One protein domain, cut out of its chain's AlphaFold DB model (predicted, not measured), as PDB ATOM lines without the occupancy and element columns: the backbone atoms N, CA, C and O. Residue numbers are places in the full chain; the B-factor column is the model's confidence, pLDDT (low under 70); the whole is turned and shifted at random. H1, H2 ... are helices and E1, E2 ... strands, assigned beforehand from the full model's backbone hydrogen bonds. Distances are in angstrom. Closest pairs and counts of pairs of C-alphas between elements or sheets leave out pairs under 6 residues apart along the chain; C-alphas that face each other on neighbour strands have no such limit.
ATOM      1  N   GLU A  32      48.362  17.954   3.167       63.69
ATOM      2  CA  GLU A  32      48.130  16.527   3.364       63.69
ATOM      3  C   GLU A  32      46.642  16.160   3.255       63.69
ATOM      4  O   GLU A  32      45.812  16.505   4.092       63.69
ATOM      5  N   GLY A  33      46.311  15.397   2.212       72.81
ATOM      6  CA  GLY A  33      44.974  14.843   1.997       72.81
ATOM      7  C   GLY A  33      44.086  15.645   1.045       72.81
ATOM      8  O   GLY A  33      43.039  15.132   0.647       72.81
ATOM      9  N   LEU A  34      44.500  16.844   0.612       86.88
ATOM     10  CA  LEU A  34      43.817  17.545  -0.478       86.88
ATOM     11  C   LEU A  34      43.977  16.755  -1.782       86.88
ATOM     12  O   LEU A  34      45.084  16.390  -2.182       86.88
ATOM     13  N   CYS A  35      42.859  16.510  -2.458       92.25
ATOM     14  CA  CYS A  35      42.836  15.865  -3.764       92.25
ATOM     15  C   CYS A  35      41.866  16.614  -4.667       92.25
ATOM     16  O   CYS A  35      40.693  16.767  -4.328       92.25
ATOM     17  N   PHE A  36      42.352  17.060  -5.816       95.81
ATOM     18  CA  PHE A  36      41.554  17.701  -6.852       95.81
ATOM     19  C   PHE A  36      41.386  16.761  -8.043       95.81
ATOM     20  O   PHE A  36      42.202  15.868  -8.272       95.81
ATOM     21  N   PHE A  37      40.321  16.968  -8.807       97.38
ATOM     22  CA  PHE A  37      39.986  16.164  -9.973       97.38
ATOM     23  C   PHE A  37      40.036  17.026 -11.231       97.38
ATOM     24  O   PHE A  37      39.507  18.137 -11.255       97.38
ATOM     25  N   SER A  38      40.672  16.527 -12.285       96.12
ATOM     26  CA  SER A  38      40.786  17.232 -13.563       96.12
ATOM     27  C   SER A  38      40.090  16.480 -14.689       96.12
ATOM     28  O   SER A  38      40.077  15.248 -14.718       96.12
ATOM     29  N   SER A  39      39.561  17.226 -15.656       95.50
ATOM     30  CA  SER A  39      39.022  16.684 -16.903       95.50
ATOM     31  C   SER A  39      39.743  17.210 -18.149       95.50
ATOM     32  O   SER A  39      39.209  17.099 -19.248       95.50
ATOM     33  N   ASP A  40      40.933  17.804 -18.005       92.88
ATOM     34  CA  ASP A  40      41.719  18.360 -19.123       92.88
ATOM     35  C   ASP A  40      42.219  17.294 -20.116       92.88
ATOM     36  O   ASP A  40      42.586  17.611 -21.240       92.88
ATOM     37  N   TRP A  41      42.174  16.016 -19.735       93.31
ATOM     38  CA  TRP A  41      42.404  14.880 -20.632       93.31
ATOM     39  C   TRP A  41      41.273  14.679 -21.661       93.31
ATOM     40  O   TRP A  41      41.492  14.058 -22.700       93.31
ATOM     41  N   ALA A  42      40.077  15.205 -21.384       91.69
ATOM     42  CA  ALA A  42      38.898  15.187 -22.249       91.69
ATOM     43  C   ALA A  42      38.760  16.521 -23.000       91.69
ATOM     44  O   ALA A  42      37.714  17.172 -22.970       91.69
ATOM     45  N   ASP A  43      39.854  16.957 -23.620       82.31
ATOM     46  CA  ASP A  43      39.924  18.240 -24.309       82.31
ATOM     47  C   ASP A  43      39.065  18.267 -25.587       82.31
ATOM     48  O   ASP A  43      38.818  17.252 -26.245       82.31
ATOM     49  N   MET A  44      38.625  19.464 -25.956       85.00
ATOM     50  CA  MET A  44      37.804  19.730 -27.125       85.00
ATOM     51  C   MET A  44      38.512  20.762 -27.996       85.00
ATOM     52  O   MET A  44      38.574  21.942 -27.663       85.00
ATOM     53  N   LYS A  45      39.025  20.325 -29.152       81.06
ATOM     54  CA  LYS A  45      39.693  21.227 -30.098       81.06
ATOM     55  C   LYS A  45      38.688  22.214 -30.682       81.06
ATOM     56  O   LYS A  45      37.871  21.848 -31.525       81.06
ATOM     57  N   LEU A  46      38.776  23.459 -30.233       85.44
ATOM     58  CA  LEU A  46      37.983  24.578 -30.729       85.44
ATOM     59  C   LEU A  46      38.812  25.415 -31.717       85.44
ATOM     60  O   LEU A  46      40.043  25.431 -31.620       85.44
ATOM     61  N   PRO A  47      38.178  26.112 -32.677       84.75
ATOM     62  CA  PRO A  47      38.893  27.044 -33.541       84.75
ATOM     63  C   PRO A  47      39.609  28.124 -32.729       84.75
ATOM     64  O   PRO A  47      39.121  28.552 -31.688       84.75
ATOM     65  N   THR A  48      40.740  28.626 -33.226       82.75
ATOM     66  CA  THR A  48      41.544  29.649 -32.527       82.75
ATOM     67  C   THR A  48      40.804  30.972 -32.311       82.75
ATOM     68  O   THR A  48      41.232  31.795 -31.512       82.75
ATOM     69  N   THR A  49      39.708  31.200 -33.037       84.94
ATOM     70  CA  THR A  49      38.811  32.355 -32.884       84.94
ATOM     71  C   THR A  49      37.772  32.171 -31.777       84.94
ATOM     72  O   THR A  49      37.019  33.099 -31.481       84.94
ATOM     73  N   HIS A  50      37.671  30.976 -31.191       87.25
ATOM     74  CA  HIS A  50      36.700  30.672 -30.154       87.25
ATOM     75  C   HIS A  50      37.098  31.323 -28.822       87.25
ATOM     76  O   HIS A  50      38.245  31.242 -28.401       87.25
ATOM     77  N   ARG A  51      36.135  31.944 -28.130       87.00
ATOM     78  CA  ARG A  51      36.404  32.716 -26.900       87.00
ATOM     79  C   ARG A  51      36.600  31.864 -25.644       87.00
ATOM     80  O   ARG A  51      37.122  32.358 -24.656       87.00
ATOM     81  N   PHE A  52      36.149  30.610 -25.659       86.44
ATOM     82  CA  PHE A  52      36.260  29.717 -24.502       86.44
ATOM     83  C   PHE A  52      37.724  29.310 -24.241       86.44
ATOM     84  O   PHE A  52      38.308  28.622 -25.083       86.44
ATOM     85  N   PRO A  53      38.314  29.682 -23.090       85.44
ATOM     86  CA  PRO A  53      39.740  29.504 -22.819       85.44
ATOM     87  C   PRO A  53      40.041  28.090 -22.299       85.44
ATOM     88  O   PRO A  53      40.386  27.913 -21.135       85.44
ATOM     89  N   ILE A  54      39.887  27.061 -23.135       85.56
ATOM     90  CA  ILE A  54      39.943  25.657 -22.684       85.56
ATOM     91  C   ILE A  54      41.283  25.257 -22.042       85.56
ATOM     92  O   ILE A  54      41.303  24.488 -21.080       85.56
ATOM     93  N   ASP A  55      42.387  25.860 -22.494       87.44
ATOM     94  CA  ASP A  55      43.732  25.633 -21.958       87.44
ATOM     95  C   ASP A  55      43.865  25.974 -20.469       87.44
ATOM     96  O   ASP A  55      44.749  25.430 -19.795       87.44
ATOM     97  N   LYS A  56      42.986  26.833 -19.927       88.38
ATOM     98  CA  LYS A  56      43.052  27.250 -18.523       88.38
ATOM     99  C   LYS A  56      43.011  26.062 -17.570       88.38
ATOM    100  O   LYS A  56      43.720  26.065 -16.577       88.38
ATOM    101  N   TYR A  57      42.255  25.012 -17.890       91.31
ATOM    102  CA  TYR A  57      42.108  23.860 -16.999       91.31
ATOM    103  C   TYR A  57      43.407  23.066 -16.862       91.31
ATOM    104  O   TYR A  57      43.790  22.690 -15.755       91.31
ATOM    105  N   ARG A  58      44.129  22.873 -17.972       93.62
ATOM    106  CA  ARG A  58      45.455  22.248 -17.956       93.62
ATOM    107  C   ARG A  58      46.449  23.108 -17.176       93.62
ATOM    108  O   ARG A  58      47.224  22.572 -16.390       93.62
ATOM    109  N   LEU A  59      46.425  24.426 -17.384       92.50
ATOM    110  CA  LEU A  59      47.307  25.363 -16.679       92.50
ATOM    111  C   LEU A  59      47.030  25.368 -15.172       92.50
ATOM    112  O   LEU A  59      47.962  25.193 -14.395       92.50
ATOM    113  N   THR A  60      45.766  25.462 -14.754       91.38
ATOM    114  CA  THR A  60      45.368  25.397 -13.341       91.38
ATOM    115  C   THR A  60      45.772  24.072 -12.704       91.38
ATOM    116  O   THR A  60      46.297  24.075 -11.594       91.38
ATOM    117  N   ARG A  61      45.604  22.936 -13.401       93.69
ATOM    118  CA  ARG A  61      46.107  21.645 -12.913       93.69
ATOM    119  C   ARG A  61      47.617  21.691 -12.669       93.69
ATOM    120  O   ARG A  61      48.042  21.314 -11.584       93.69
ATOM    121  N   CYS A  62      48.405  22.164 -13.637       93.56
ATOM    122  CA  CYS A  62      49.857  22.279 -13.471       93.56
ATOM    123  C   CYS A  62      50.224  23.177 -12.281       93.56
ATOM    124  O   CYS A  62      51.079  22.809 -11.489       93.56
ATOM    125  N   MET A  63      49.533  24.305 -12.094       91.56
ATOM    126  CA  MET A  63      49.787  25.207 -10.964       91.56
ATOM    127  C   MET A  63      49.460  24.571  -9.605       91.56
ATOM    128  O   MET A  63      50.167  24.819  -8.630       91.56
ATOM    129  N   LEU A  64      48.412  23.744  -9.526       89.81
ATOM    130  CA  LEU A  64      48.097  22.966  -8.324       89.81
ATOM    131  C   LEU A  64      49.173  21.901  -8.052       89.81
ATOM    132  O   LEU A  64      49.625  21.769  -6.916       89.81
ATOM    133  N   GLU A  65      49.607  21.177  -9.086       91.94
ATOM    134  CA  GLU A  65      50.669  20.166  -8.988       91.94
ATOM    135  C   GLU A  65      52.008  20.788  -8.551       91.94
ATOM    136  O   GLU A  65      52.659  20.260  -7.650       91.94
ATOM    137  N   ASP A  66      52.377  21.943  -9.113       91.44
ATOM    138  CA  ASP A  66      53.579  22.706  -8.744       91.44
ATOM    139  C   ASP A  66      53.525  23.203  -7.287       91.44
ATOM    140  O   ASP A  66      54.555  23.299  -6.618       91.44
ATOM    141  N   ALA A  67      52.322  23.466  -6.763       88.00
ATOM    142  CA  ALA A  67      52.086  23.793  -5.355       88.00
ATOM    143  C   ALA A  67      52.065  22.555  -4.430       88.00
ATOM    144  O   ALA A  67      51.796  22.680  -3.233       88.00
ATOM    145  N   GLY A  68      52.326  21.355  -4.959       88.88
ATOM    146  CA  GLY A  68      52.316  20.100  -4.204       88.88
ATOM    147  C   GLY A  68      50.918  19.552  -3.904       88.88
ATOM    148  O   GLY A  68      50.788  18.618  -3.112       88.88
ATOM    149  N   ILE A  69      49.866  20.101  -4.522       89.69
ATOM    150  CA  ILE A  69      48.492  19.612  -4.375       89.69
ATOM    151  C   ILE A  69      48.283  18.451  -5.343       89.69
ATOM    152  O   ILE A  69      48.528  18.549  -6.544       89.69
ATOM    153  N   ARG A  70      47.780  17.328  -4.825       93.81
ATOM    154  CA  ARG A  70      47.470  16.164  -5.653       93.81
ATOM    155  C   ARG A  70      46.295  16.480  -6.577       93.81
ATOM    156  O   ARG A  70      45.187  16.733  -6.106       93.81
ATOM    157  N   VAL A  71      46.511  16.354  -7.884       95.56
ATOM    158  CA  VAL A  71      45.446  16.379  -8.892       95.56
ATOM    159  C   VAL A  71      45.402  15.034  -9.609       95.56
ATOM    160  O   VAL A  71      46.433  14.486  -9.987       95.56
ATOM    161  N   VAL A  72      44.210  14.464  -9.769       96.50
ATOM    162  CA  VAL A  72      44.007  13.184 -10.462       96.50
ATOM    163  C   VAL A  72      42.970  13.325 -11.578       96.50
ATOM    164  O   VAL A  72      42.106  14.199 -11.501       96.50
ATOM    165  N   PRO A  73      43.002  12.481 -12.622       96.56
ATOM    166  CA  PRO A  73      41.932  12.449 -13.612       96.56
ATOM    167  C   PRO A  73      40.582  12.105 -12.964       96.56
ATOM    168  O   PRO A  73      40.463  11.105 -12.254       96.56
ATOM    169  N   GLY A  74      39.567  12.932 -13.210       96.19
ATOM    170  CA  GLY A  74      38.178  12.633 -12.868       96.19
ATOM    171  C   GLY A  74      37.610  11.525 -13.762       96.19
ATOM    172  O   GLY A  74      38.019  11.416 -14.921       96.19
ATOM    173  N   PRO A  75      36.683  10.693 -13.256       97.12
ATOM    174  CA  PRO A  75      35.971   9.726 -14.079       97.12
ATOM    175  C   PRO A  75      34.996  10.435 -15.028       97.12
ATOM    176  O   PRO A  75      34.728  11.629 -14.902       97.12
ATOM    177  N   LEU A  76      34.416   9.679 -15.958       98.19
ATOM    178  CA  LEU A  76      33.228  10.127 -16.676       98.19
ATOM    179  C   LEU A  76      32.006  10.055 -15.761       98.19
ATOM    180  O   LEU A  76      31.837   9.069 -15.043       98.19
ATOM    181  N   ALA A  77      31.141  11.066 -15.826       98.12
ATOM    182  CA  ALA A  77      29.836  11.012 -15.186       98.12
ATOM    183  C   ALA A  77      28.949   9.929 -15.808       98.12
ATOM    184  O   ALA A  77      28.947   9.702 -17.021       98.12
ATOM    185  N   THR A  78      28.153   9.297 -14.960       98.62
ATOM    186  CA  THR A  78      27.107   8.356 -15.354       98.62
ATOM    187  C   THR A  78      25.808   9.082 -15.697       98.62
ATOM    188  O   THR A  78      25.578  10.229 -15.306       98.62
ATOM    189  N   PHE A  79      24.927   8.391 -16.417       98.50
ATOM    190  CA  PHE A  79      23.602   8.902 -16.761       98.50
ATOM    191  C   PHE A  79      22.777   9.256 -15.512       98.50
ATOM    192  O   PHE A  79      22.168  10.323 -15.448       98.50
ATOM    193  N   ASP A  80      22.811   8.391 -14.495       98.56
ATOM    194  CA  ASP A  80      22.063   8.565 -13.244       98.56
ATOM    195  C   ASP A  80      22.604   9.706 -12.378       98.56
ATOM    196  O   ASP A  80      21.874  10.263 -11.559       98.56
ATOM    197  N   GLU A  81      23.887  10.046 -12.518       98.75
ATOM    198  CA  GLU A  81      24.466  11.232 -11.886       98.75
ATOM    199  C   GLU A  81      23.995  12.501 -12.589       98.75
ATOM    200  O   GLU A  81      23.556  13.426 -11.918       98.75
ATOM    201  N   ALA A  82      24.004  12.546 -13.924       98.75
ATOM    202  CA  ALA A  82      23.496  13.705 -14.658       98.75
ATOM    203  C   ALA A  82      21.993  13.939 -14.404       98.75
ATOM    204  O   ALA A  82      21.576  15.073 -14.168       98.75
ATOM    205  N   CYS A  83      21.192  12.871 -14.350       98.75
ATOM    206  CA  CYS A  83      19.754  12.937 -14.061       98.75
ATOM    207  C   CYS A  83      19.408  13.405 -12.637       98.75
ATOM    208  O   CYS A  83      18.234  13.593 -12.328       98.75
ATOM    209  N   LEU A  84      20.389  13.602 -11.749       98.75
ATOM    210  CA  LEU A  84      20.130  14.163 -10.423       98.75
ATOM    211  C   LEU A  84      19.601  15.599 -10.469       98.75
ATOM    212  O   LEU A  84      18.858  15.992  -9.572       98.75
ATOM    213  N   ALA A  85      20.015  16.379 -11.469       98.44
ATOM    214  CA  ALA A  85      19.657  17.793 -11.598       98.44
ATOM    215  C   ALA A  85      19.142  18.174 -12.994       98.44
ATOM    216  O   ALA A  85      18.806  19.336 -13.218       98.44
ATOM    217  N   HIS A  86      19.080  17.215 -13.920       98.81
ATOM    218  CA  HIS A  86      18.669  17.445 -15.298       98.81
ATOM    219  C   HIS A  86      17.555  16.511 -15.739       98.81
ATOM    220  O   HIS A  86      17.471  15.358 -15.313       98.81
ATOM    221  N   ASP A  87      16.750  17.007 -16.670       98.62
ATOM    222  CA  ASP A  87      15.682  16.257 -17.301       98.62
ATOM    223  C   ASP A  87      16.248  15.062 -18.065       98.62
ATOM    224  O   ASP A  87      17.170  15.184 -18.876       98.62
ATOM    225  N   GLN A  88      15.640  13.894 -17.866       98.56
ATOM    226  CA  GLN A  88      16.120  12.640 -18.442       98.56
ATOM    227  C   GLN A  88      16.237  12.693 -19.975       98.56
ATOM    228  O   GLN A  88      17.195  12.168 -20.541       98.56
ATOM    229  N   ALA A  89      15.296  13.361 -20.652       98.44
ATOM    230  CA  ALA A  89      15.329  13.540 -22.103       98.44
ATOM    231  C   ALA A  89      16.510  14.416 -22.553       98.44
ATOM    232  O   ALA A  89      17.171  14.103 -23.547       98.44
ATOM    233  N   TYR A  90      16.816  15.479 -21.797       98.56
ATOM    234  CA  TYR A  90      17.985  16.314 -22.054       98.56
ATOM    235  C   TYR A  90      19.268  15.500 -21.872       98.56
ATOM    236  O   TYR A  90      20.080  15.429 -22.795       98.56
ATOM    237  N   VAL A  91      19.408  14.786 -20.752       98.69
ATOM    238  CA  VAL A  91      20.568  13.921 -20.487       98.69
ATOM    239  C   VAL A  91      20.748  12.879 -21.591       98.69
ATOM    240  O   VAL A  91      21.851  12.725 -22.115       98.69
ATOM    241  N   GLN A  92      19.670  12.210 -22.006       98.31
ATOM    242  CA  GLN A  92      19.705  11.206 -23.069       98.31
ATOM    243  C   GLN A  92      20.214  11.778 -24.391       98.31
ATOM    244  O   GLN A  92      21.058  11.148 -25.028       98.31
ATOM    245  N   SER A  93      19.784  12.984 -24.767       97.94
ATOM    246  CA  SER A  93      20.257  13.627 -25.998       97.94
ATOM    247  C   SER A  93      21.768  13.897 -25.988       97.94
ATOM    248  O   SER A  93      22.432  13.746 -27.012       97.94
ATOM    249  N   ILE A  94      22.340  14.251 -24.830       98.06
ATOM    250  CA  ILE A  94      23.781  14.483 -24.701       98.06
ATOM    251  C   ILE A  94      24.537  13.150 -24.704       98.06
ATOM    252  O   ILE A  94      25.461  12.983 -25.492       98.06
ATOM    253  N   PHE A  95      24.129  12.179 -23.879       97.38
ATOM    254  CA  PHE A  95      24.784  10.867 -23.798       97.38
ATOM    255  C   PHE A  95      24.736  10.096 -25.125       97.38
ATOM    256  O   PHE A  95      25.696   9.408 -25.464       97.38
ATOM    257  N   GLY A  96      23.642  10.223 -25.880       94.44
ATOM    258  CA  GLY A  96      23.472   9.586 -27.186       94.44
ATOM    259  C   GLY A  96      24.242  10.256 -28.329       94.44
ATOM    260  O   GLY A  96      24.275   9.708 -29.426       94.44
ATOM    261  N   GLY A  97      24.855  11.428 -28.108       96.31
ATOM    262  CA  GLY A  97      25.456  12.214 -29.192       96.31
ATOM    263  C   GLY A  97      24.417  12.803 -30.154       96.31
ATOM    264  O   GLY A  97      24.708  13.043 -31.324       96.31
ATOM    265  N   GLU A  98      23.201  13.042 -29.667       96.38
ATOM    266  CA  GLU A  98      22.043  13.515 -30.437       96.38
ATOM    267  C   GLU A  98      21.744  15.004 -30.179       96.38
ATOM    268  O   GLU A  98      20.700  15.528 -30.573       96.38
ATOM    269  N   ALA A  99      22.666  15.714 -29.518       95.94
ATOM    270  CA  ALA A  99      22.534  17.138 -29.242       95.94
ATOM    271  C   ALA A  99      22.377  17.933 -30.548       95.94
ATOM    272  O   ALA A  99      23.267  17.974 -31.400       95.94
ATOM    273  N   THR A 100      21.244  18.613 -30.701       97.25
ATOM    274  CA  THR A 100      20.964  19.378 -31.920       97.25
ATOM    275  C   THR A 100      21.941  20.544 -32.101       97.25
ATOM    276  O   THR A 100      22.525  21.068 -31.147       97.25
ATOM    277  N   ASP A 101      22.069  21.030 -33.336       96.50
ATOM    278  CA  ASP A 101      22.830  22.247 -33.638       96.50
ATOM    279  C   ASP A 101      22.355  23.460 -32.824       96.50
ATOM    280  O   ASP A 101      23.173  24.293 -32.433       96.50
ATOM    281  N   GLN A 102      21.054  23.551 -32.536       97.25
ATOM    282  CA  GLN A 102      20.489  24.617 -31.711       97.25
ATOM    283  C   GLN A 102      20.975  24.521 -30.263       97.25
ATOM    284  O   GLN A 102      21.410  25.530 -29.709       97.25
ATOM    285  N   MET A 103      20.954  23.325 -29.670       97.75
ATOM    286  CA  MET A 103      21.458  23.098 -28.311       97.75
ATOM    287  C   MET A 103      22.943  23.449 -28.220       97.75
ATOM    288  O   MET A 103      23.344  24.248 -27.376       97.75
ATOM    289  N   ARG A 104      23.760  22.929 -29.146       96.62
ATOM    290  CA  ARG A 104      25.205  23.199 -29.156       96.62
ATOM    291  C   ARG A 104      25.516  24.669 -29.429       96.62
ATOM    292  O   ARG A 104      26.467  25.202 -28.863       96.62
ATOM    293  N   ARG A 105      24.712  25.359 -30.247       96.31
ATOM    294  CA  ARG A 105      24.826  26.811 -30.458       96.31
ATOM    295  C   ARG A 105      24.479  27.606 -29.203       96.31
ATOM    296  O   ARG A 105      25.178  28.572 -28.927       96.31
ATOM    297  N   ARG A 106      23.437  27.213 -28.464       96.19
ATOM    298  CA  ARG A 106      23.036  27.870 -27.209       96.19
ATOM    299  C   ARG A 106      24.128  27.760 -26.143       96.19
ATOM    300  O   ARG A 106      24.437  28.749 -25.489       96.19
ATOM    301  N   VAL A 107      24.753  26.588 -26.026       96.19
ATOM    302  CA  VAL A 107      25.926  26.381 -25.160       96.19
ATOM    303  C   VAL A 107      27.143  27.153 -25.676       96.19
ATOM    304  O   VAL A 107      27.936  27.648 -24.886       96.19
ATOM    305  N   GLY A 108      27.293  27.273 -26.995       95.00
ATOM    306  CA  GLY A 108      28.444  27.913 -27.626       95.00
ATOM    307  C   GLY A 108      29.510  26.928 -28.106       95.00
ATOM    308  O   GLY A 108      30.613  27.351 -28.383       95.00
ATOM    309  N   PHE A 109      29.201  25.638 -28.257       94.81
ATOM    310  CA  PHE A 109      30.132  24.609 -28.750       94.81
ATOM    311  C   PHE A 109      29.666  23.954 -30.059       94.81
ATOM    312  O   PHE A 109      29.936  22.784 -30.318       94.81
ATOM    313  N   ARG A 110      28.949  24.699 -30.913       93.94
ATOM    314  CA  ARG A 110      28.426  24.183 -32.196       93.94
ATOM    315  C   ARG A 110      29.513  23.593 -33.099       93.94
ATOM    316  O   ARG A 110      29.259  22.619 -33.799       93.94
ATOM    317  N   GLU A 111      30.690  24.206 -33.105       90.88
ATOM    318  CA  GLU A 111      31.799  23.851 -33.999       90.88
ATOM    319  C   GLU A 111      32.601  22.640 -33.509       90.88
ATOM    320  O   GLU A 111      33.408  22.093 -34.259       90.88
ATOM    321  N   ALA A 112      32.372  22.197 -32.271       91.94
ATOM    322  CA  ALA A 112      33.042  21.031 -31.731       91.94
ATOM    323  C   ALA A 112      32.529  19.731 -32.379       91.94
ATOM    324  O   ALA A 112      31.314  19.572 -32.570       91.94
ATOM    325  N   PRO A 113      33.421  18.760 -32.657       93.19
ATOM    326  CA  PRO A 113      33.015  17.392 -32.968       93.19
ATOM    327  C   PRO A 113      32.108  16.828 -31.869       93.19
ATOM    328  O   PRO A 113      32.346  17.077 -30.685       93.19
ATOM    329  N   MET A 114      31.071  16.074 -32.249       94.25
ATOM    330  CA  MET A 114      30.064  15.580 -31.303       94.25
ATOM    331  C   MET A 114      30.693  14.708 -30.213       94.25
ATOM    332  O   MET A 114      30.396  14.873 -29.035       94.25
ATOM    333  N   GLU A 115      31.623  13.835 -30.586       94.12
ATOM    334  CA  GLU A 115      32.303  12.928 -29.665       94.12
ATOM    335  C   GLU A 115      33.113  13.703 -28.619       94.12
ATOM    336  O   GLU A 115      33.068  13.376 -27.435       94.12
ATOM    337  N   ALA A 116      33.804  14.770 -29.037       94.19
ATOM    338  CA  ALA A 116      34.561  15.638 -28.137       94.19
ATOM    339  C   ALA A 116      33.636  16.454 -27.221       94.19
ATOM    340  O   ALA A 116      33.914  16.592 -26.031       94.19
ATOM    341  N   TYR A 117      32.514  16.948 -27.753       95.25
ATOM    342  CA  TYR A 117      31.490  17.651 -26.981       95.25
ATOM    343  C   TYR A 117      30.916  16.767 -25.864       95.25
ATOM    344  O   TYR A 117      30.858  17.193 -24.708       95.25
ATOM    345  N   VAL A 118      30.550  15.520 -26.181       96.62
ATOM    346  CA  VAL A 118      30.046  14.553 -25.195       96.62
ATOM    347  C   VAL A 118      31.137  14.198 -24.187       96.62
ATOM    348  O   VAL A 118      30.920  14.340 -22.985       96.62
ATOM    349  N   LEU A 119      32.328  13.814 -24.653       96.31
ATOM    350  CA  LEU A 119      33.440  13.405 -23.791       96.31
ATOM    351  C   LEU A 119      33.806  14.492 -22.769       96.31
ATOM    352  O   LEU A 119      33.844  14.219 -21.568       96.31
ATOM    353  N   ARG A 120      33.996  15.737 -23.225       95.31
ATOM    354  CA  ARG A 120      34.305  16.894 -22.369       95.31
ATOM    355  C   ARG A 120      33.192  17.179 -21.367       95.31
ATOM    356  O   ARG A 120      33.468  17.530 -20.220       95.31
ATOM    357  N   THR A 121      31.937  17.045 -21.787       96.38
ATOM    358  CA  THR A 121      30.775  17.252 -20.913       96.38
ATOM    359  C   THR A 121      30.756  16.237 -19.772       96.38
ATOM    360  O   THR A 121      30.675  16.622 -18.605       96.38
ATOM    361  N   LEU A 122      30.884  14.949 -20.095       98.12
ATOM    362  CA  LEU A 122      30.836  13.876 -19.103       98.12
ATOM    363  C   LEU A 122      32.046  13.899 -18.168       98.12
ATOM    364  O   LEU A 122      31.899  13.644 -16.975       98.12
ATOM    365  N   ALA A 123      33.231  14.220 -18.685       97.88
ATOM    366  CA  ALA A 123      34.446  14.282 -17.882       97.88
ATOM    367  C   ALA A 123      34.420  15.460 -16.893       97.88
ATOM    368  O   ALA A 123      34.817  15.307 -15.741       97.88
ATOM    369  N   SER A 124      33.918  16.623 -17.323       96.62
ATOM    370  CA  SER A 124      33.764  17.812 -16.472       96.62
ATOM    371  C   SER A 124      32.799  17.545 -15.317       96.62
ATOM    372  O   SER A 124      33.145  17.772 -14.160       96.62
ATOM    373  N   LEU A 125      31.622  16.984 -15.615       98.50
ATOM    374  CA  LEU A 125      30.639  16.616 -14.595       98.50
ATOM    375  C   LEU A 125      31.182  15.535 -13.646       98.50
ATOM    376  O   LEU A 125      31.017  15.624 -12.430       98.50
ATOM    377  N   GLY A 126      31.861  14.524 -14.192       98.56
ATOM    378  CA  GLY A 126      32.394  13.407 -13.416       98.56
ATOM    379  C   GLY A 126      33.534  13.813 -12.479       98.56
ATOM    380  O   GLY A 126      33.624  13.290 -11.367       98.56
ATOM    381  N   ALA A 127      34.352  14.799 -12.864       98.25
ATOM    382  CA  ALA A 127      35.346  15.400 -11.977       98.25
ATOM    383  C   ALA A 127      34.688  16.067 -10.758       98.25
ATOM    384  O   ALA A 127      35.121  15.829  -9.630       98.25
ATOM    385  N   THR A 128      33.611  16.833 -10.962       98.38
ATOM    386  CA  THR A 128      32.851  17.473  -9.875       98.38
ATOM    387  C   THR A 128      32.199  16.439  -8.961       98.38
ATOM    388  O   THR A 128      32.360  16.512  -7.745       98.38
ATOM    389  N   VAL A 129      31.571  15.403  -9.525       98.56
ATOM    390  CA  VAL A 129      31.017  14.276  -8.758       98.56
ATOM    391  C   VAL A 129      32.084  13.588  -7.896       98.56
ATOM    392  O   VAL A 129      31.861  13.335  -6.707       98.56
ATOM    393  N   ALA A 130      33.253  13.293  -8.469       98.31
ATOM    394  CA  ALA A 130      34.343  12.649  -7.744       98.31
ATOM    395  C   ALA A 130      34.896  13.540  -6.622       98.31
ATOM    396  O   ALA A 130      35.119  13.048  -5.514       98.31
ATOM    397  N   ALA A 131      35.030  14.846  -6.870       96.88
ATOM    398  CA  ALA A 131      35.433  15.821  -5.862       96.88
ATOM    399  C   ALA A 131      34.428  15.895  -4.703       96.88
ATOM    400  O   ALA A 131      34.815  15.842  -3.534       96.88
ATOM    401  N   THR A 132      33.127  15.934  -5.002       96.38
ATOM    402  CA  THR A 132      32.070  15.933  -3.981       96.38
ATOM    403  C   THR A 132      32.117  14.667  -3.127       96.38
ATOM    404  O   THR A 132      32.124  14.760  -1.898       96.38
ATOM    405  N   ARG A 133      32.222  13.482  -3.745       97.06
ATOM    406  CA  ARG A 133      32.351  12.214  -3.008       97.06
ATOM    407  C   ARG A 133      33.610  12.178  -2.153       97.06
ATOM    408  O   ARG A 133      33.532  11.771  -0.995       97.06
ATOM    409  N   HIS A 134      34.748  12.617  -2.691       95.38
ATOM    410  CA  HIS A 134      36.000  12.685  -1.942       95.38
ATOM    411  C   HIS A 134      35.859  13.593  -0.717       95.38
ATOM    412  O   HIS A 134      36.238  13.192   0.383       95.38
ATOM    413  N   CYS A 135      35.271  14.777  -0.894       93.25
ATOM    414  CA  CYS A 135      35.058  15.727   0.189       93.25
ATOM    415  C   CYS A 135      34.187  15.139   1.304       93.25
ATOM    416  O   CYS A 135      34.583  15.112   2.469       93.25
ATOM    417  N   LEU A 136      33.025  14.592   0.944       90.69
ATOM    418  CA  LEU A 136      32.054  14.091   1.915       90.69
ATOM    419  C   LEU A 136      32.495  12.790   2.595       90.69
ATOM    420  O   LEU A 136      32.141  12.575   3.752       90.69
ATOM    421  N   THR A 137      33.276  11.953   1.906       93.69
ATOM    422  CA  THR A 137      33.808  10.696   2.461       93.69
ATOM    423  C   THR A 137      34.941  10.951   3.449       93.69
ATOM    424  O   THR A 137      34.991  10.312   4.497       93.69
ATOM    425  N   ASN A 138      35.850  11.875   3.127       89.31
ATOM    426  CA  ASN A 138      37.065  12.092   3.917       89.31
ATOM    427  C   ASN A 138      36.943  13.250   4.917       89.31
ATOM    428  O   ASN A 138      37.791  13.377   5.794       89.31
ATOM    429  N   GLY A 139      35.921  14.103   4.792       85.69
ATOM    430  CA  GLY A 139      35.779  15.305   5.619       85.69
ATOM    431  C   GLY A 139      36.861  16.358   5.348       85.69
ATOM    432  O   GLY A 139      37.156  17.167   6.223       85.69
ATOM    433  N   ILE A 140      37.467  16.332   4.159       86.31
ATOM    434  CA  ILE A 140      38.569  17.208   3.737       86.31
ATOM    435  C   ILE A 140      38.179  17.884   2.424       86.31
ATOM    436  O   ILE A 140      37.520  17.277   1.585       86.31
ATOM    437  N   TRP A 141      38.615  19.123   2.215       85.69
ATOM    438  CA  TRP A 141      38.354  19.857   0.981       85.69
ATOM    439  C   TRP A 141      38.829  19.112  -0.276       85.69
ATOM    440  O   TRP A 141      39.860  18.439  -0.303       85.69
ATOM    441  N   SER A 142      38.048  19.257  -1.341       92.25
ATOM    442  CA  SER A 142      38.318  18.715  -2.669       92.25
ATOM    443  C   SER A 142      37.659  19.618  -3.706       92.25
ATOM    444  O   SER A 142      36.717  20.342  -3.381       92.25
ATOM    445  N   GLY A 143      38.139  19.582  -4.943       92.56
ATOM    446  CA  GLY A 143      37.595  20.401  -6.020       92.56
ATOM    447  C   GLY A 143      37.790  19.770  -7.388       92.56
ATOM    448  O   GLY A 143      38.636  18.894  -7.572       92.56
ATOM    449  N   ALA A 144      36.999  20.231  -8.351       95.69
ATOM    450  CA  ALA A 144      37.154  19.897  -9.757       95.69
ATOM    451  C   ALA A 144      37.710  21.103 -10.512       95.69
ATOM    452  O   ALA A 144      37.139  22.187 -10.459       95.69
ATOM    453  N   VAL A 145      38.818  20.914 -11.227       92.56
ATOM    454  CA  VAL A 145      39.526  21.999 -11.926       92.56
ATOM    455  C   VAL A 145      38.686  22.579 -13.069       92.56
ATOM    456  O   VAL A 145      38.751  23.771 -13.349       92.56
ATOM    457  N   SER A 146      37.896  21.735 -13.730       87.81
ATOM    458  CA  SER A 146      37.065  22.081 -14.887       87.81
ATOM    459  C   SER A 146      35.584  22.281 -14.574       87.81
ATOM    460  O   SER A 146      34.797  22.486 -15.502       87.81
ATOM    461  N   GLY A 147      35.208  22.203 -13.296       89.19
ATOM    462  CA  GLY A 147      33.819  22.306 -12.870       89.19
ATOM    463  C   GLY A 147      33.299  23.739 -12.765       89.19
ATOM    464  O   GLY A 147      33.930  24.690 -13.232       89.19
ATOM    465  N   GLY A 148      32.141  23.893 -12.126       91.62
ATOM    466  CA  GLY A 148      31.521  25.189 -11.849       91.62
ATOM    467  C   GLY A 148      30.587  25.680 -12.956       91.62
ATOM    468  O   GLY A 148      30.435  26.884 -13.166       91.62
ATOM    469  N   THR A 149      29.966  24.763 -13.691       94.94
ATOM    470  CA  THR A 149      29.127  25.057 -14.854       94.94
ATOM    471  C   THR A 149      27.726  25.525 -14.446       94.94
ATOM    472  O   THR A 149      26.736  24.822 -14.591       94.94
ATOM    473  N   HIS A 150      27.619  26.753 -13.951       96.81
ATOM    474  CA  HIS A 150      26.410  27.288 -13.305       96.81
ATOM    475  C   HIS A 150      25.260  27.767 -14.218       96.81
ATOM    476  O   HIS A 150      24.178  28.069 -13.716       96.81
ATOM    477  N   HIS A 151      25.462  27.867 -15.538       98.00
ATOM    478  CA  HIS A 151      24.465  28.451 -16.451       98.00
ATOM    479  C   HIS A 151      23.454  27.440 -17.002       98.00
ATOM    480  O   HIS A 151      22.418  27.830 -17.533       98.00
ATOM    481  N   ALA A 152      23.728  26.139 -16.894       98.38
ATOM    482  CA  ALA A 152      22.805  25.124 -17.390       98.38
ATOM    483  C   ALA A 152      21.561  25.018 -16.493       98.38
ATOM    484  O   ALA A 152      21.667  24.965 -15.264       98.38
ATOM    485  N   PHE A 153      20.396  24.956 -17.131       98.62
ATOM    486  CA  PHE A 153      19.104  24.646 -16.527       98.62
ATOM    487  C   PHE A 153      18.856  23.132 -16.542       98.62
ATOM    488  O   PHE A 153      19.616  22.363 -17.137       98.62
ATOM    489  N   ALA A 154      17.770  22.690 -15.905       98.50
ATOM    490  CA  ALA A 154      17.412  21.272 -15.858       98.50
ATOM    491  C   ALA A 154      17.247  20.659 -17.265       98.50
ATOM    492  O   ALA A 154      17.722  19.554 -17.517       98.50
ATOM    493  N   ASP A 155      16.655  21.400 -18.204       98.25
ATOM    494  CA  ASP A 155      16.277  20.919 -19.538       98.25
ATOM    495  C   ASP A 155      17.175  21.430 -20.681       98.25
ATOM    496  O   ASP A 155      16.974  21.079 -21.848       98.25
ATOM    497  N   SER A 156      18.141  22.305 -20.382       98.25
ATOM    498  CA  SER A 156      18.908  23.009 -21.405       98.25
ATOM    499  C   SER A 156      20.238  23.568 -20.900       98.25
ATOM    500  O   SER A 156      20.370  23.995 -19.758       98.25
ATOM    501  N   GLY A 157      21.229  23.611 -21.793       98.00
ATOM    502  CA  GLY A 157      22.532  24.227 -21.540       98.00
ATOM    503  C   GLY A 157      22.671  25.598 -22.206       98.00
ATOM    504  O   GLY A 157      22.080  25.844 -23.263       98.00
ATOM    505  N   GLU A 158      23.487  26.473 -21.623       96.62
ATOM    506  CA  GLU A 158      23.872  27.781 -22.168       96.62
ATOM    507  C   GLU A 158      25.171  28.297 -21.533       96.62
ATOM    508  O   GLU A 158      25.663  27.709 -20.574       96.62
ATOM    509  N   GLY A 159      25.763  29.365 -22.082       94.19
ATOM    510  CA  GLY A 159      26.917  30.029 -21.458       94.19
ATOM    511  C   GLY A 159      28.100  29.089 -21.195       94.19
ATOM    512  O   GLY A 159      28.662  29.079 -20.106       94.19
ATOM    513  N   PHE A 160      28.433  28.231 -22.164       95.31
ATOM    514  CA  PHE A 160      29.463  27.184 -22.065       95.31
ATOM    515  C   PHE A 160      29.182  26.064 -21.047       95.31
ATOM    516  O   PHE A 160      30.022  25.181 -20.857       95.31
ATOM    517  N   CYS A 161      27.992  26.042 -20.445       97.38
ATOM    518  CA  CYS A 161      27.549  25.027 -19.496       97.38
ATOM    519  C   CYS A 161      26.572  24.066 -20.186       97.38
ATOM    520  O   CYS A 161      25.492  24.472 -20.613       97.38
ATOM    521  N   VAL A 162      26.952  22.790 -20.311       98.19
ATOM    522  CA  VAL A 162      26.060  21.737 -20.838       98.19
ATOM    523  C   VAL A 162      25.212  21.163 -19.705       98.19
ATOM    524  O   VAL A 162      23.998  21.291 -19.720       98.19
ATOM    525  N   PHE A 163      25.860  20.604 -18.687       98.69
ATOM    526  CA  PHE A 163      25.220  20.244 -17.422       98.69
ATOM    527  C   PHE A 163      25.602  21.242 -16.334       98.69
ATOM    528  O   PHE A 163      26.634  21.904 -16.440       98.69
ATOM    529  N   ASN A 164      24.780  21.332 -15.295       98.69
ATOM    530  CA  ASN A 164      25.012  22.085 -14.079       98.69
ATOM    531  C   ASN A 164      25.612  21.159 -13.029       98.69
ATOM    532  O   ASN A 164      24.914  20.454 -12.298       98.69
ATOM    533  N   ASP A 165      26.937  21.120 -12.993       98.44
ATOM    534  CA  ASP A 165      27.660  20.197 -12.133       98.44
ATOM    535  C   ASP A 165      27.558  20.561 -10.645       98.44
ATOM    536  O   ASP A 165      27.569  19.666  -9.802       98.44
ATOM    537  N   ILE A 166      27.360  21.842 -10.319       98.06
ATOM    538  CA  ILE A 166      27.080  22.327  -8.963       98.06
ATOM    539  C   ILE A 166      25.742  21.765  -8.475       98.06
ATOM    540  O   ILE A 166      25.648  21.250  -7.358       98.06
ATOM    541  N   ALA A 167      24.706  21.819  -9.317       98.56
ATOM    542  CA  ALA A 167      23.398  21.282  -8.975       98.56
ATOM    543  C   ALA A 167      23.426  19.755  -8.826       98.56
ATOM    544  O   ALA A 167      22.871  19.219  -7.862       98.56
ATOM    545  N   VAL A 168      24.137  19.052  -9.715       98.81
ATOM    546  CA  VAL A 168      24.362  17.604  -9.582       98.81
ATOM    547  C   VAL A 168      25.116  17.281  -8.291       98.81
ATOM    548  O   VAL A 168      24.699  16.379  -7.567       98.81
ATOM    549  N   ALA A 169      26.174  18.022  -7.951       98.50
ATOM    550  CA  ALA A 169      26.921  17.839  -6.707       98.50
ATOM    551  C   ALA A 169      26.035  18.007  -5.467       98.50
ATOM    552  O   ALA A 169      26.094  17.184  -4.549       98.50
ATOM    553  N   ALA A 170      25.182  19.034  -5.450       97.94
ATOM    554  CA  ALA A 170      24.254  19.262  -4.352       97.94
ATOM    555  C   ALA A 170      23.286  18.079  -4.192       97.94
ATOM    556  O   ALA A 170      23.186  17.484  -3.118       97.94
ATOM    557  N   ARG A 171      22.641  17.657  -5.283       98.50
ATOM    558  CA  ARG A 171      21.708  16.521  -5.278       98.50
ATOM    559  C   ARG A 171      22.388  15.195  -4.944       98.50
ATOM    560  O   ARG A 171      21.807  14.366  -4.244       98.50
ATOM    561  N   LEU A 172      23.637  15.008  -5.366       98.56
ATOM    562  CA  LEU A 172      24.448  13.845  -5.015       98.56
ATOM    563  C   LEU A 172      24.739  13.808  -3.515       98.56
ATOM    564  O   LEU A 172      24.576  12.762  -2.890       98.56
ATOM    565  N   ALA A 173      25.115  14.944  -2.924       97.06
ATOM    566  CA  ALA A 173      25.355  15.055  -1.489       97.06
ATOM    567  C   ALA A 173      24.098  14.714  -0.669       97.06
ATOM    568  O   ALA A 173      24.186  14.000   0.333       97.06
ATOM    569  N   GLN A 174      22.923  15.167  -1.115       96.88
ATOM    570  CA  GLN A 174      21.644  14.817  -0.490       96.88
ATOM    571  C   GLN A 174      21.347  13.314  -0.625       96.88
ATOM    572  O   GLN A 174      21.033  12.657   0.367       96.88
ATOM    573  N   ARG A 175      21.491  12.753  -1.835       97.81
ATOM    574  CA  ARG A 175      21.158  11.350  -2.137       97.81
ATOM    575  C   ARG A 175      22.085  10.349  -1.446       97.81
ATOM    576  O   ARG A 175      21.610   9.369  -0.884       97.81
ATOM    577  N   GLU A 176      23.395  10.558  -1.530       97.62
ATOM    578  CA  GLU A 176      24.400   9.565  -1.121       97.62
ATOM    579  C   GLU A 176      24.881   9.766   0.320       97.62
ATOM    580  O   GLU A 176      25.211   8.795   0.997       97.62
ATOM    581  N   PHE A 177      24.880  11.008   0.814       95.12
ATOM    582  CA  PHE A 177      25.430  11.362   2.128       95.12
ATOM    583  C   PHE A 177      24.394  11.962   3.084       95.12
ATOM    584  O   PHE A 177      24.758  12.377   4.183       95.12
ATOM    585  N   GLN A 178      23.112  11.998   2.692       94.75
ATOM    586  CA  GLN A 178      21.993  12.464   3.525       94.75
ATOM    587  C   GLN A 178      22.196  13.892   4.054       94.75
ATOM    588  O   GLN A 178      21.755  14.241   5.150       94.75
ATOM    589  N   VAL A 179      22.884  14.732   3.279       92.56
ATOM    590  CA  VAL A 179      23.036  16.149   3.610       92.56
ATOM    591  C   VAL A 179      21.663  16.810   3.508       92.56
ATOM    592  O   VAL A 179      21.058  16.808   2.445       92.56
ATOM    593  N   SER A 180      21.147  17.352   4.609       90.38
ATOM    594  CA  SER A 180      19.783  17.903   4.661       90.38
ATOM    595  C   SER A 180      19.665  19.312   4.085       90.38
ATOM    596  O   SER A 180      18.596  19.694   3.620       90.38
TER     597      SER A 180
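Overview. This is residues 32 to 180 of the 271 residues of the protein "Hypothetical protein" of Symbiodinium natans (UniProt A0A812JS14). A long helix, H5, runs through the middle, with a small three-stranded sheet on one side of it and the helices H6, H2 and H3 on the other. H1 covers the sheet's opposite face, and H4 lies toward the end where H5 begins, apart from the other helices. The printed part has 149 residues, with six named helices and three named strands in the order E1 H1 E2 H2 H3 H4 H5 E3 H6; the sheet, in the order E2 E1 E3, is parallel, and the class is mostly helix. The whole is compact, with a radius of gyration of the C-alphas of 15.0 A and spans of 45 by 36 by 20 A.

Along the chain. Strand E1 is residues 35 to 38, beginning at C-alpha 35 (42.836, 15.865, -3.764). Helix H1, residues 55 to 66, is 16.7 A long, and strand E2 is residues 70 to 73. Helices H2, residues 79 to 82, H3, residues 88 to 95, and H4, residues 101 to 107, follow. Helix H5, residues 114 to 138, runs 36.1 A from C-alpha 114 (30.064, 15.580, -31.303). Strand E3 is residues 142 to 144. Helix H6, residues 165 to 177, is 16.9 A long and ends at C-alpha 177 (25.430, 11.362, 2.128).

Arrangement. In the sheet, E1 is the inner strand. E1 and E2 are parallel at 36 degrees, with N 36 and O 70 2.9 A apart, within hydrogen-bond range. E1 and E3 are parallel at 6 degrees, with N 37 and O 143 at 2.8 A, also within that range. H1, E1 and E2 form a strand-helix-strand unit, two parallel neighbour strands joined through a helix, with a right-handed crossover. There are three layers, helices on both faces of the sheet. H5 lies over E1 and E3 at a height over the sheet of 6.1 A, along the strands; its closest C-alphas to E3 are those of Thr 128 and Ala 144, 4.9 A apart. H1, on the opposite face, lies over E2 and E1 at a height of 9.4 A, with the C-alphas of Glu 65 and Val 71 its closest to E2, 6.5 A apart. H5 and H6 touch at a steep tilt of 42 degrees, the same way; their closest C-alphas are those of Leu 125 and Asp 165, 5.3 A apart. H2 and H3 touch, closest at the C-alphas of Ala 82 and Val 91, 6.5 A apart. H2 and H6 only just touch, with 3 pairs of C-alphas within 8 A, the closest those of Ala 82 and Val 168, 6.5 A apart; H6 does so with residues 168 to 172 alone. Every O i to N i+4 pair is within hydrogen-bond range in H1, H3, H4, H5 and H6; H2 is too short for such a pair.

Size, cuts and confidence. The two C-alphas farthest apart are those of Glu 32 and Gln 102, at 45.4 A. The printed part has no cut. The links E1 to H1, residues 39 to 54, and E3 to H6, residues 145 to 164, are long. The mean pLDDT of the printed part is 94.1, and residue 32 alone is under 70.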